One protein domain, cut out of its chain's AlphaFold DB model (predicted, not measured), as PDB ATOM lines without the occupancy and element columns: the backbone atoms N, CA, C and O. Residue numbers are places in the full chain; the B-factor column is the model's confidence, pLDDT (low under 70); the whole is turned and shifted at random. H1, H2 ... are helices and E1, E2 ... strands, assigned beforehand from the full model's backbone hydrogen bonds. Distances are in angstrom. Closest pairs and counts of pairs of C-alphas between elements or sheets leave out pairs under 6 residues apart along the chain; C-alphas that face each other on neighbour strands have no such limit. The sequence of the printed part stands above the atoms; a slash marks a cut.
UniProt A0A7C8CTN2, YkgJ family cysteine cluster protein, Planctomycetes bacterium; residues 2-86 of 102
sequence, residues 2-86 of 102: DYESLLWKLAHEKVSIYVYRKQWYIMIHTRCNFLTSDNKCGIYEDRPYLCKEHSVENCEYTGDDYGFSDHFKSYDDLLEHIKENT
ATOM      1  N   ASP A   2     160.455 191.647 141.379       79.69
ATOM      2  CA  ASP A   2     161.891 191.967 141.481       79.69
ATOM      3  C   ASP A   2     162.246 192.622 142.824       79.69
ATOM      4  O   ASP A   2     163.053 192.072 143.566       79.69
ATOM      5  N   TYR A   3     161.539 193.681 143.231       83.62
ATOM      6  CA  TYR A   3     161.753 194.310 144.542       83.62
ATOM      7  C   TYR A   3     161.477 193.389 145.739       83.62
ATOM      8  O   TYR A   3     162.243 193.376 146.693       83.62
ATOM      9  N   GLU A   4     160.437 192.555 145.671       83.69
ATOM     10  CA  GLU A   4     160.155 191.545 146.705       83.69
ATOM     11  C   GLU A   4     161.293 190.517 146.815       83.69
ATOM     12  O   GLU A   4     161.628 190.082 147.913       83.69
ATOM     13  N   SER A   5     161.933 190.159 145.696       87.19
ATOM     14  CA  SER A   5     163.089 189.259 145.706       87.19
ATOM     15  C   SER A   5     164.338 189.906 146.315       87.19
ATOM     16  O   SER A   5     165.111 189.219 146.980       87.19
ATOM     17  N   LEU A   6     164.524 191.219 146.128       88.75
ATOM     18  CA  LEU A   6     165.613 191.986 146.739       88.75
ATOM     19  C   LEU A   6     165.406 192.135 148.251       88.75
ATOM     20  O   LEU A   6     166.325 191.872 149.022       88.75
ATOM     21  N   LEU A   7     164.182 192.455 148.675       88.62
ATOM     22  CA  LEU A   7     163.787 192.477 150.085       88.62
ATOM     23  C   LEU A   7     163.991 191.110 150.748       88.62
ATOM     24  O   LEU A   7     164.565 191.030 151.829       88.62
ATOM     25  N   TRP A   8     163.604 190.021 150.075       88.12
ATOM     26  CA  TRP A   8     163.860 188.666 150.563       88.12
ATOM     27  C   TRP A   8     165.361 188.371 150.713       88.12
ATOM     28  O   TRP A   8     165.767 187.809 151.725       88.12
ATOM     29  N   LYS A   9     166.207 188.797 149.765       89.56
ATOM     30  CA  LYS A   9     167.672 188.641 149.869       89.56
ATOM     31  C   LYS A   9     168.247 189.396 151.073       89.56
ATOM     32  O   LYS A   9     169.080 188.832 151.774       89.56
ATOM     33  N   LEU A  10     167.791 190.626 151.332       89.56
ATOM     34  CA  LEU A  10     168.217 191.439 152.485       89.56
ATOM     35  C   LEU A  10     167.650 190.968 153.829       89.56
ATOM     36  O   LEU A  10     168.140 191.392 154.871       89.56
ATOM     37  N   ALA A  11     166.641 190.095 153.829       87.94
ATOM     38  CA  ALA A  11     166.147 189.473 155.056       87.94
ATOM     39  C   ALA A  11     167.131 188.436 155.633       87.94
ATOM     40  O   ALA A  11     166.978 188.017 156.779       87.94
ATOM     41  N   HIS A  12     168.133 188.009 154.857       87.25
ATOM     42  CA  HIS A  12     169.194 187.121 155.320       87.25
ATOM     43  C   HIS A  12     170.382 187.916 155.872       87.25
ATOM     44  O   HIS A  12     170.801 188.922 155.302       87.25
ATOM     45  N   GLU A  13     170.963 187.431 156.970       86.38
ATOM     46  CA  GLU A  13     172.156 188.040 157.555       86.38
ATOM     47  C   GLU A  13     173.331 188.065 156.571       86.38
ATOM     48  O   GLU A  13     173.490 187.169 155.739       86.38
ATOM     49  N   LYS A  14     174.219 189.056 156.738       90.38
ATOM     50  CA  LYS A  14     175.480 189.169 155.981       90.38
ATOM     51  C   LYS A  14     175.266 189.263 154.464       90.38
ATOM     52  O   LYS A  14     176.120 188.836 153.686       90.38
ATOM     53  N   VAL A  15     174.160 189.881 154.060       91.56
ATOM     54  CA  VAL A  15     173.851 190.249 152.677       91.56
ATOM     55  C   VAL A  15     173.628 191.757 152.605       91.56
ATOM     56  O   VAL A  15     172.931 192.320 153.443       91.56
ATOM     57  N   SER A  16     174.202 192.409 151.600       91.69
ATOM     58  CA  SER A  16     173.847 193.779 151.220       91.69
ATOM     59  C   SER A  16     173.568 193.860 149.721       91.69
ATOM     60  O   SER A  16     173.890 192.942 148.963       91.69
ATOM     61  N   ILE A  17     172.911 194.928 149.284       91.69
ATOM     62  CA  ILE A  17     172.564 195.152 147.878       91.69
ATOM     63  C   ILE A  17     173.072 196.526 147.485       91.69
ATOM     64  O   ILE A  17     172.881 197.480 148.227       91.69
ATOM     65  N   TYR A  18     173.699 196.652 146.324       89.88
ATOM     66  CA  TYR A  18     174.151 197.944 145.821       89.88
ATOM     67  C   TYR A  18     173.774 198.125 144.357       89.88
ATOM     68  O   TYR A  18     173.592 197.158 143.612       89.88
ATOM     69  N   VAL A  19     173.641 199.382 143.952       88.00
ATOM     70  CA  VAL A  19     173.325 199.769 142.582       88.00
ATOM     71  C   VAL A  19     174.562 200.400 141.965       88.00
ATOM     72  O   VAL A  19     175.134 201.349 142.498       88.00
ATOM     73  N   TYR A  20     174.989 199.862 140.829       83.44
ATOM     74  CA  TYR A  20     176.109 200.381 140.052       83.44
ATOM     75  C   TYR A  20     175.707 200.463 138.583       83.44
ATOM     76  O   TYR A  20     175.207 199.494 138.015       83.44
ATOM     77  N   ARG A  21     175.876 201.638 137.963       81.31
ATOM     78  CA  ARG A  21     175.521 201.895 136.550       81.31
ATOM     79  C   ARG A  21     174.108 201.415 136.174       81.31
ATOM     80  O   ARG A  21     173.902 200.834 135.111       81.31
ATOM     81  N   LYS A  22     173.127 201.690 137.047       82.25
ATOM     82  CA  LYS A  22     171.709 201.279 136.918       82.25
ATOM     83  C   LYS A  22     171.469 199.762 136.957       82.25
ATOM     84  O   LYS A  22     170.384 199.309 136.597       82.25
ATOM     85  N   GLN A  23     172.454 198.982 137.387       82.88
ATOM     86  CA  GLN A  23     172.332 197.544 137.596       82.88
ATOM     87  C   GLN A  23     172.389 197.231 139.090       82.88
ATOM     88  O   GLN A  23     173.101 197.891 139.845       82.88
ATOM     89  N   TRP A  24     171.613 196.233 139.502       87.19
ATOM     90  CA  TRP A  24     171.483 195.816 140.892       87.19
ATOM     91  C   TRP A  24     172.389 194.624 141.161       87.19
ATOM     92  O   TRP A  24     172.336 193.625 140.442       87.19
ATOM     93  N   TYR A  25     173.167 194.711 142.229       86.25
ATOM     94  CA  TYR A  25     174.120 193.690 142.628       86.25
ATOM     95  C   TYR A  25     173.862 193.261 144.065       86.25
ATOM     96  O   TYR A  25     173.497 194.069 144.917       86.25
ATOM     97  N   ILE A  26     174.060 191.973 144.331       88.12
ATOM     98  CA  ILE A  26     174.040 191.409 145.679       88.12
ATOM     99  C   ILE A  26     175.477 191.210 146.153       88.12
ATOM    100  O   ILE A  26     176.306 190.656 145.432       88.12
ATOM    101  N   MET A  27     175.754 191.628 147.378       87.88
ATOM    102  CA  MET A  27     177.019 191.417 148.061       87.88
ATOM    103  C   MET A  27     176.799 190.439 149.212       87.88
ATOM    104  O   MET A  27     175.969 190.661 150.093       87.88
ATOM    105  N   ILE A  28     177.539 189.333 149.183       89.06
ATOM    106  CA  ILE A  28     177.497 188.286 150.203       89.06
ATOM    107  C   ILE A  28     178.779 188.407 151.025       89.06
ATOM    108  O   ILE A  28     179.870 188.178 150.511       89.06
ATOM    109  N   HIS A  29     178.650 188.754 152.306       89.12
ATOM    110  CA  HIS A  29     179.793 189.013 153.196       89.12
ATOM    111  C   HIS A  29     180.395 187.730 153.786       89.12
ATOM    112  O   HIS A  29     181.420 187.758 154.464       89.12
ATOM    113  N   THR A  30     179.753 186.582 153.570       91.38
ATOM    114  CA  THR A  30     180.241 185.287 154.048       91.38
ATOM    115  C   THR A  30     181.233 184.656 153.082       91.38
ATOM    116  O   THR A  30     181.040 184.675 151.868       91.38
ATOM    117  N   ARG A  31     182.249 183.986 153.634       90.50
ATOM    118  CA  ARG A  31     183.201 183.185 152.860       90.50
ATOM    119  C   ARG A  31     182.483 182.046 152.124       90.50
ATOM    120  O   ARG A  31     181.676 181.336 152.714       90.50
ATOM    121  N   CYS A  32     182.824 181.840 150.851       91.25
ATOM    122  CA  CYS A  32     182.344 180.696 150.078       91.25
ATOM    123  C   CYS A  32     182.879 179.375 150.659       91.25
ATOM    124  O   CYS A  32     184.082 179.233 150.882       91.25
ATOM    125  N   ASN A  33     181.998 178.385 150.828       92.94
ATOM    126  CA  ASN A  33     182.348 177.066 151.372       92.94
ATOM    127  C   ASN A  33     183.328 176.278 150.488       92.94
ATOM    128  O   ASN A  33     184.022 175.395 150.978       92.94
ATOM    129  N   PHE A  34     183.403 176.602 149.196       94.12
ATOM    130  CA  PHE A  34     184.307 175.956 148.246       94.12
ATOM    131  C   PHE A  34     185.627 176.720 148.060       94.12
ATOM    132  O   PHE A  34     186.409 176.376 147.176       94.12
ATOM    133  N   LEU A  35     185.881 177.771 148.849       93.31
ATOM    134  CA  LEU A  35     187.116 178.546 148.763       93.31
ATOM    135  C   LEU A  35     188.243 177.849 149.538       93.31
ATOM    136  O   LEU A  35     188.198 177.764 150.769       93.31
ATOM    137  N   THR A  36     189.273 177.400 148.823       92.06
ATOM    138  CA  THR A  36     190.429 176.703 149.407       92.06
ATOM    139  C   THR A  36     191.294 177.635 150.267       92.06
ATOM    140  O   THR A  36     191.127 178.859 150.252       92.06
ATOM    141  N   SER A  37     192.237 177.065 151.023       93.00
ATOM    142  CA  SER A  37     193.233 177.823 151.802       93.00
ATOM    143  C   SER A  37     194.048 178.792 150.944       93.00
ATOM    144  O   SER A  37     194.395 179.873 151.406       93.00
ATOM    145  N   ASP A  38     194.270 178.441 149.677       92.31
ATOM    146  CA  ASP A  38     195.036 179.241 148.718       92.31
ATOM    147  C   ASP A  38     194.172 180.300 148.008       92.31
ATOM    148  O   ASP A  38     194.582 180.855 146.990       92.31
ATOM    149  N   ASN A  39     192.954 180.555 148.505       88.31
ATOM    150  CA  ASN A  39     191.968 181.471 147.924       88.31
ATOM    151  C   ASN A  39     191.580 181.132 146.473       88.31
ATOM    152  O   ASN A  39     191.254 182.014 145.680       88.31
ATOM    153  N   LYS A  40     191.576 179.839 146.127       89.56
ATOM    154  CA  LYS A  40     191.109 179.335 144.826       89.56
ATOM    155  C   LYS A  40     189.748 178.657 144.968       89.56
ATOM    156  O   LYS A  40     189.399 178.147 146.031       89.56
ATOM    157  N   CYS A  41     188.969 178.642 143.891       91.50
ATOM    158  CA  CYS A  41     187.695 177.923 143.858       91.50
ATOM    159  C   CYS A  41     187.945 176.412 143.731       91.50
ATOM    160  O   CYS A  41     188.511 175.966 142.736       91.50
ATOM    161  N   GLY A  42     187.508 175.628 144.717       93.12
ATOM    162  CA  GLY A  42     187.658 174.169 144.740       93.12
ATOM    163  C   GLY A  42     186.726 173.415 143.787       93.12
ATOM    164  O   GLY A  42     186.983 172.257 143.489       93.12
ATOM    165  N   ILE A  43     185.677 174.070 143.277       94.94
ATOM    166  CA  ILE A  43     184.727 173.512 142.296       94.94
ATOM    167  C   ILE A  43     184.795 174.267 140.964       94.94
ATOM    168  O   ILE A  43     183.771 174.551 140.357       94.94
ATOM    169  N   TYR A  44     185.988 174.685 140.532       91.75
ATOM    170  CA  TYR A  44     186.132 175.616 139.406       91.75
ATOM    171  C   TYR A  44     185.428 175.144 138.120       91.75
ATOM    172  O   TYR A  44     184.750 175.952 137.488       91.75
ATOM    173  N   GLU A  45     185.522 173.861 137.762       93.06
ATOM    174  CA  GLU A  45     184.870 173.300 136.564       93.06
ATOM    175  C   GLU A  45     183.338 173.220 136.712       93.06
ATOM    176  O   GLU A  45     182.579 173.668 135.841       93.06
ATOM    177  N   ASP A  46     182.883 172.765 137.879       93.75
ATOM    178  CA  ASP A  46     181.468 172.595 138.233       93.75
ATOM    179  C   ASP A  46     180.827 173.869 138.801       93.75
ATOM    180  O   ASP A  46     179.726 173.839 139.358       93.75
ATOM    181  N   ARG A  47     181.514 175.013 138.688       93.38
ATOM    182  CA  ARG A  47     181.059 176.253 139.312       93.38
ATOM    183  C   ARG A  47     179.686 176.658 138.755       93.38
ATOM    184  O   ARG A  47     179.453 176.528 137.547       93.38
ATOM    185  N   PRO A  48     178.783 177.189 139.599       91.19
ATOM    186  CA  PRO A  48     177.484 177.667 139.149       91.19
ATOM    187  C   PRO A  48     177.611 178.696 138.028       91.19
ATOM    188  O   PRO A  48     178.589 179.440 137.972       91.19
ATOM    189  N   TYR A  49     176.588 178.786 137.177       89.69
ATOM    190  CA  TYR A  49     176.541 179.740 136.065       89.69
ATOM    191  C   TYR A  49     176.853 181.182 136.508       89.69
ATOM    192  O   TYR A  49     177.701 181.830 135.906       89.69
ATOM    193  N   LEU A  50     176.304 181.624 137.645       85.94
ATOM    194  CA  LEU A  50     176.597 182.947 138.216       85.94
ATOM    195  C   LEU A  50     178.095 183.149 138.516       85.94
ATOM    196  O   LEU A  50     178.651 184.203 138.235       85.94
ATOM    197  N   CYS A  51     178.788 182.123 139.026       86.94
ATOM    198  CA  CYS A  51     180.239 182.165 139.236       86.94
ATOM    199  C   CYS A  51     181.036 182.147 137.921       86.94
ATOM    200  O   CYS A  51     182.205 182.523 137.925       86.94
ATOM    201  N   LYS A  52     180.449 181.680 136.811       87.62
ATOM    202  CA  LYS A  52     181.060 181.742 135.471       87.62
ATOM    203  C   LYS A  52     180.941 183.136 134.860       87.62
ATOM    204  O   LYS A  52     181.861 183.544 134.164       87.62
ATOM    205  N   GLU A  53     179.850 183.842 135.142       84.81
ATOM    206  CA  GLU A  53     179.612 185.208 134.659       84.81
ATOM    207  C   GLU A  53     180.401 186.280 135.421       84.81
ATOM    208  O   GLU A  53     180.583 187.383 134.911       84.81
ATOM    209  N   HIS A  54     180.895 185.978 136.625       76.88
ATOM    210  CA  HIS A  54     181.739 186.911 137.370       76.88
ATOM    211  C   HIS A  54     183.060 187.184 136.630       76.88
ATOM    212  O   HIS A  54     183.932 186.319 136.546       76.88
ATOM    213  N   SER A  55     183.211 188.414 136.129       69.75
ATOM    214  CA  SER A  55     184.428 188.913 135.482       69.75
ATOM    215  C   SER A  55     185.310 189.684 136.467       69.75
ATOM    216  O   SER A  55     184.816 190.450 137.292       69.75
ATOM    217  N   VAL A  56     186.630 189.505 136.348       67.12
ATOM    218  CA  VAL A  56     187.647 190.260 137.104       67.12
ATOM    219  C   VAL A  56     187.915 191.650 136.524       67.12
ATOM    220  O   VAL A  56     188.590 192.452 137.160       67.12
ATOM    221  N   GLU A  57     187.390 191.953 135.335       65.06
ATOM    222  CA  GLU A  57     187.613 193.237 134.655       65.06
ATOM    223  C   GLU A  57     187.023 194.423 135.431       65.06
ATOM    224  O   GLU A  57     187.559 195.522 135.380       65.06
ATOM    225  N   ASN A  58     185.967 194.175 136.211       58.56
ATOM    226  CA  ASN A  58     185.345 195.146 137.110       58.56
ATOM    227  C   ASN A  58     185.567 194.727 138.572       58.56
ATOM    228  O   ASN A  58     184.611 194.592 139.330       58.56
ATOM    229  N   CYS A  59     186.810 194.423 138.957       62.97
ATOM    230  CA  CYS A  59     187.143 194.099 140.342       62.97
ATOM    231  C   CYS A  59     187.237 195.373 141.201       62.97
ATOM    232  O   CYS A  59     187.938 196.320 140.845       62.97
ATOM    233  N   GLU A  60     186.600 195.348 142.375       60.97
ATOM    234  CA  GLU A  60     186.607 196.415 143.398       60.97
ATOM    235  C   GLU A  60     187.993 196.818 143.893       60.97
ATOM    236  O   GLU A  60     188.169 197.900 144.444       60.97
ATOM    237  N   TYR A  61     188.983 195.958 143.675       55.69
ATOM    238  CA  TYR A  61     190.353 196.181 144.104       55.69
ATOM    239  C   TYR A  61     191.226 196.862 143.035       55.69
ATOM    240  O   TYR A  61     192.275 197.405 143.366       55.69
ATOM    241  N   THR A  62     190.831 196.816 141.755       56.47
ATOM    242  CA  THR A  62     191.686 197.246 140.627       56.47
ATOM    243  C   THR A  62     191.046 198.272 139.692       56.47
ATOM    244  O   THR A  62     191.723 198.732 138.779       56.47
ATOM    245  N   GLY A  63     189.764 198.606 139.862       57.16
ATOM    246  CA  GLY A  63     189.066 199.573 139.008       57.16
ATOM    247  C   GLY A  63     189.162 201.016 139.514       57.16
ATOM    248  O   GLY A  63     188.899 201.276 140.683       57.16
ATOM    249  N   ASP A  64     189.465 201.959 138.616       54.47
ATOM    250  CA  ASP A  64     189.512 203.407 138.899       54.47
ATOM    251  C   ASP A  64     188.121 204.061 139.089       54.47
ATOM    252  O   ASP A  64     188.028 205.181 139.586       54.47
ATOM    253  N   ASP A  65     187.033 203.378 138.711       58.44
ATOM    254  CA  ASP A  65     185.653 203.896 138.736       58.44
ATOM    255  C   ASP A  65     184.743 203.043 139.633       58.44
ATOM    256  O   ASP A  65     183.805 202.382 139.179       58.44
ATOM    257  N   TYR A  66     185.048 203.023 140.930       57.88
ATOM    258  CA  TYR A  66     184.203 202.371 141.928       57.88
ATOM    259  C   TYR A  66     183.360 203.400 142.686       57.88
ATOM    260  O   TYR A  66     183.781 203.982 143.683       57.88
ATOM    261  N   GLY A  67     182.134 203.603 142.207       62.34
ATOM    262  CA  GLY A  67     181.109 204.391 142.883       62.34
ATOM    263  C   GLY A  67     179.756 203.706 142.769       62.34
ATOM    264  O   GLY A  67     179.160 203.701 141.697       62.34
ATOM    265  N   PHE A  68     179.257 203.119 143.855       69.56
ATOM    266  CA  PHE A  68     177.853 202.708 143.915       69.56
ATOM    267  C   PHE A  68     176.976 203.963 144.000       69.56
ATOM    268  O   PHE A  68     177.307 204.896 144.730       69.56
ATOM    269  N   SER A  69     175.873 204.002 143.246       77.62
ATOM    270  CA  SER A  69     174.899 205.091 143.382       77.62
ATOM    271  C   SER A  69     174.134 204.958 144.693       77.62
ATOM    272  O   SER A  69     173.930 205.941 145.393       77.62
ATOM    273  N   ASP A  70     173.789 203.720 145.045       83.75
ATOM    274  CA  ASP A  70     173.000 203.378 146.220       83.75
ATOM    275  C   ASP A  70     173.543 202.086 146.832       83.75
ATOM    276  O   ASP A  70     173.954 201.172 146.109       83.75
ATOM    277  N   HIS A  71     173.551 201.988 148.160       88.50
ATOM    278  CA  HIS A  71     173.987 200.792 148.875       88.50
ATOM    279  C   HIS A  71     173.082 200.538 150.075       88.50
ATOM    280  O   HIS A  71     173.167 201.230 151.084       88.50
ATOM    281  N   PHE A  72     172.287 199.480 149.961       90.31
ATOM    282  CA  PHE A  72     171.330 199.029 150.950       90.31
ATOM    283  C   PHE A  72     171.924 197.949 151.842       90.31
ATOM    284  O   PHE A  72     172.286 196.861 151.378       90.31
ATOM    285  N   LYS A  73     172.018 198.246 153.138       86.69
ATOM    286  CA  LYS A  73     172.572 197.318 154.143       86.69
ATOM    287  C   LYS A  73     171.507 196.650 155.005       86.69
ATOM    288  O   LYS A  73     171.828 195.719 155.738       86.69
ATOM    289  N   SER A  74     170.270 197.126 154.944       86.38
ATOM    290  CA  SER A  74     169.160 196.587 155.720       86.38
ATOM    291  C   SER A  74     167.894 196.494 154.880       86.38
ATOM    292  O   SER A  74     167.737 197.160 153.856       86.38
ATOM    293  N   TYR A  75     166.979 195.650 155.347       88.12
ATOM    294  CA  TYR A  75     165.645 195.525 154.781       88.12
ATOM    295  C   TYR A  75     164.902 196.871 154.764       88.12
ATOM    296  O   TYR A  75     164.301 197.224 153.752       88.12
ATOM    297  N   ASP A  76     164.970 197.623 155.868       86.06
ATOM    298  CA  ASP A  76     164.277 198.905 156.024       86.06
ATOM    299  C   ASP A  76     164.779 199.970 155.045       86.06
ATOM    300  O   ASP A  76     163.970 200.673 154.451       86.06
ATOM    301  N   ASP A  77     166.092 200.026 154.815       88.38
ATOM    302  CA  ASP A  77     166.736 200.979 153.905       88.38
ATOM    303  C   ASP A  77     166.268 200.774 152.452       88.38
ATOM    304  O   ASP A  77     165.832 201.701 151.768       88.38
ATOM    305  N   LEU A  78     166.220 199.514 151.997       88.19
ATOM    306  CA  LEU A  78     165.652 199.202 150.684       88.19
ATOM    307  C   LEU A  78     164.138 199.471 150.636       88.19
ATOM    308  O   LEU A  78     163.621 199.916 149.609       88.19
ATOM    309  N   LEU A  79     163.410 199.184 151.717       88.12
ATOM    310  CA  LEU A  79     161.966 199.401 151.771       88.12
ATOM    311  C   LEU A  79     161.610 200.891 151.672       88.12
ATOM    312  O   LEU A  79     160.654 201.235 150.973       88.12
ATOM    313  N   GLU A  80     162.356 201.756 152.355       87.38
ATOM    314  CA  GLU A  80     162.217 203.212 152.276       87.38
ATOM    315  C   GLU A  80     162.507 203.703 150.855       87.38
ATOM    316  O   GLU A  80     161.648 204.338 150.240       87.38
ATOM    317  N   HIS A  81     163.619 203.260 150.263       87.62
ATOM    318  CA  HIS A  81     163.954 203.590 148.879       87.62
ATOM    319  C   HIS A  81     162.846 203.199 147.886       87.62
ATOM    320  O   HIS A  81     162.508 203.983 146.996       87.62
ATOM    321  N   ILE A  82     162.243 202.013 148.037       86.62
ATOM    322  CA  ILE A  82     161.132 201.561 147.185       86.62
ATOM    323  C   ILE A  82     159.913 202.476 147.349       86.62
ATOM    324  O   ILE A  82     159.296 202.837 146.345       86.62
ATOM    325  N   LYS A  83     159.563 202.853 148.584       83.50
ATOM    326  CA  LYS A  83     158.401 203.711 148.871       83.50
ATOM    327  C   LYS A  83     158.555 205.115 148.290       83.50
ATOM    328  O   LYS A  83     157.570 205.672 147.815       83.50
ATOM    329  N   GLU A  84     159.761 205.672 148.326       84.31
ATOM    330  CA  GLU A  84     160.029 207.038 147.864       84.31
ATOM    331  C   GLU A  84     160.208 207.132 146.347       84.31
ATOM    332  O   GLU A  84     159.747 208.086 145.720       84.31
ATOM    333  N   ASN A  85     160.865 206.139 145.742       82.00
ATOM    334  CA  ASN A  85     161.318 206.231 144.352       82.00
ATOM    335  C   ASN A  85     160.440 205.450 143.368       82.00
ATOM    336  O   ASN A  85     160.628 205.565 142.153       82.00
ATOM    337  N   THR A  86     159.488 204.640 143.845       77.00
ATOM    338  CA  THR A  86     158.681 203.787 142.966       77.00
ATOM    339  C   THR A  86     157.205 203.747 143.349       77.00
ATOM    340  O   THR A  86     156.837 203.738 144.516       77.00
TER     341      THR A  86
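This is residues 2 to 86 of the 102 residues of the protein "YkgJ family cysteine cluster protein" of Planctomycetes bacterium (UniProt A0A7C8CTN2). A small antiparallel sheet of three strands has two helices side by side on one face: H1 lies over its inner strand E1, and H3 packs beside it at the E3 edge. Away from these helices the stretch between E2 and E3 swings out as a wide, open loop, with the short helix H2 partway along it and residues 59 to 65 sticking out. The printed part has 85 residues with three named helices and three named strands, in the order H1, E1, E2, H2, E3, H3; the sheet's order is E2, E1, E3. The class is mixed, helices and strands, though under half of the residues are in named elements. The whole is loose, with a radius of gyration of the C-alphas of 14.9 A and spans of 44 by 30 by 20 A.

H1, residues 2 to 10, begins at C-alpha 2 (161.891, 191.967, 141.481) and is 12.7 A long. E1, residues 15 to 20, is 16.3 A long, and E2, residues 23 to 28, is 16.5 A long, ending at C-alpha 28 (177.497, 188.286, 150.203). H2 is short, residues 49 to 53, 6.4 A. E3, residues 70 to 72, spans 6.6 A. H3, residues 75 to 85, is 15.6 A long and ends at C-alpha 85 (161.318, 206.231, 144.352).

E1 and E2 form a hairpin, antiparallel at 153 degrees between their directions, with N 18 and O 25 2.9 A apart and N 25 and O 18 2.8 A apart, both within hydrogen-bond range. E3 is antiparallel to E1 at 170 degrees, with N 72 and O 17 within hydrogen-bond range at 2.7 A. E2 and E3 are the edge strands. H1 is on the sheet at a height of 9.6 A, over E1, and runs along the strands, at 0 degrees to E1 on the local plane. The closest C-alphas of H1 and E1 are those of Leu 10 and Ser 16, 6.2 A apart. H3 is on the same face at a height of 8.8 A, over none of the strands, but only just: 2 of its 11 C-alphas fall on E3. The closest C-alphas of E3 and H3 are those of Phe 72 and Leu 78, 5.7 A apart. H1 and H3 touch, their closest C-alphas being those of Leu 10 and Tyr 75, 5.3 A apart, at a shallow tilt of 26 degrees, opposite ways. H2 is not on the sheet and is apart from H1, E1 and H3. In H1, H2 and H3 every O i to N i+4 pair is within hydrogen-bond range.

The two C-alphas farthest apart, those of Asp 38 and Glu 84, are 44.7 A apart. The printed part has no cut. The links from E2 to H2, 20 residues, and from H2 to E3, 16 residues, are long; those from H1 to E1, E1 to E2 and E3 to H3 are tight. The mean pLDDT of the printed part is 83.5, and residues 55 to 68 are under 70.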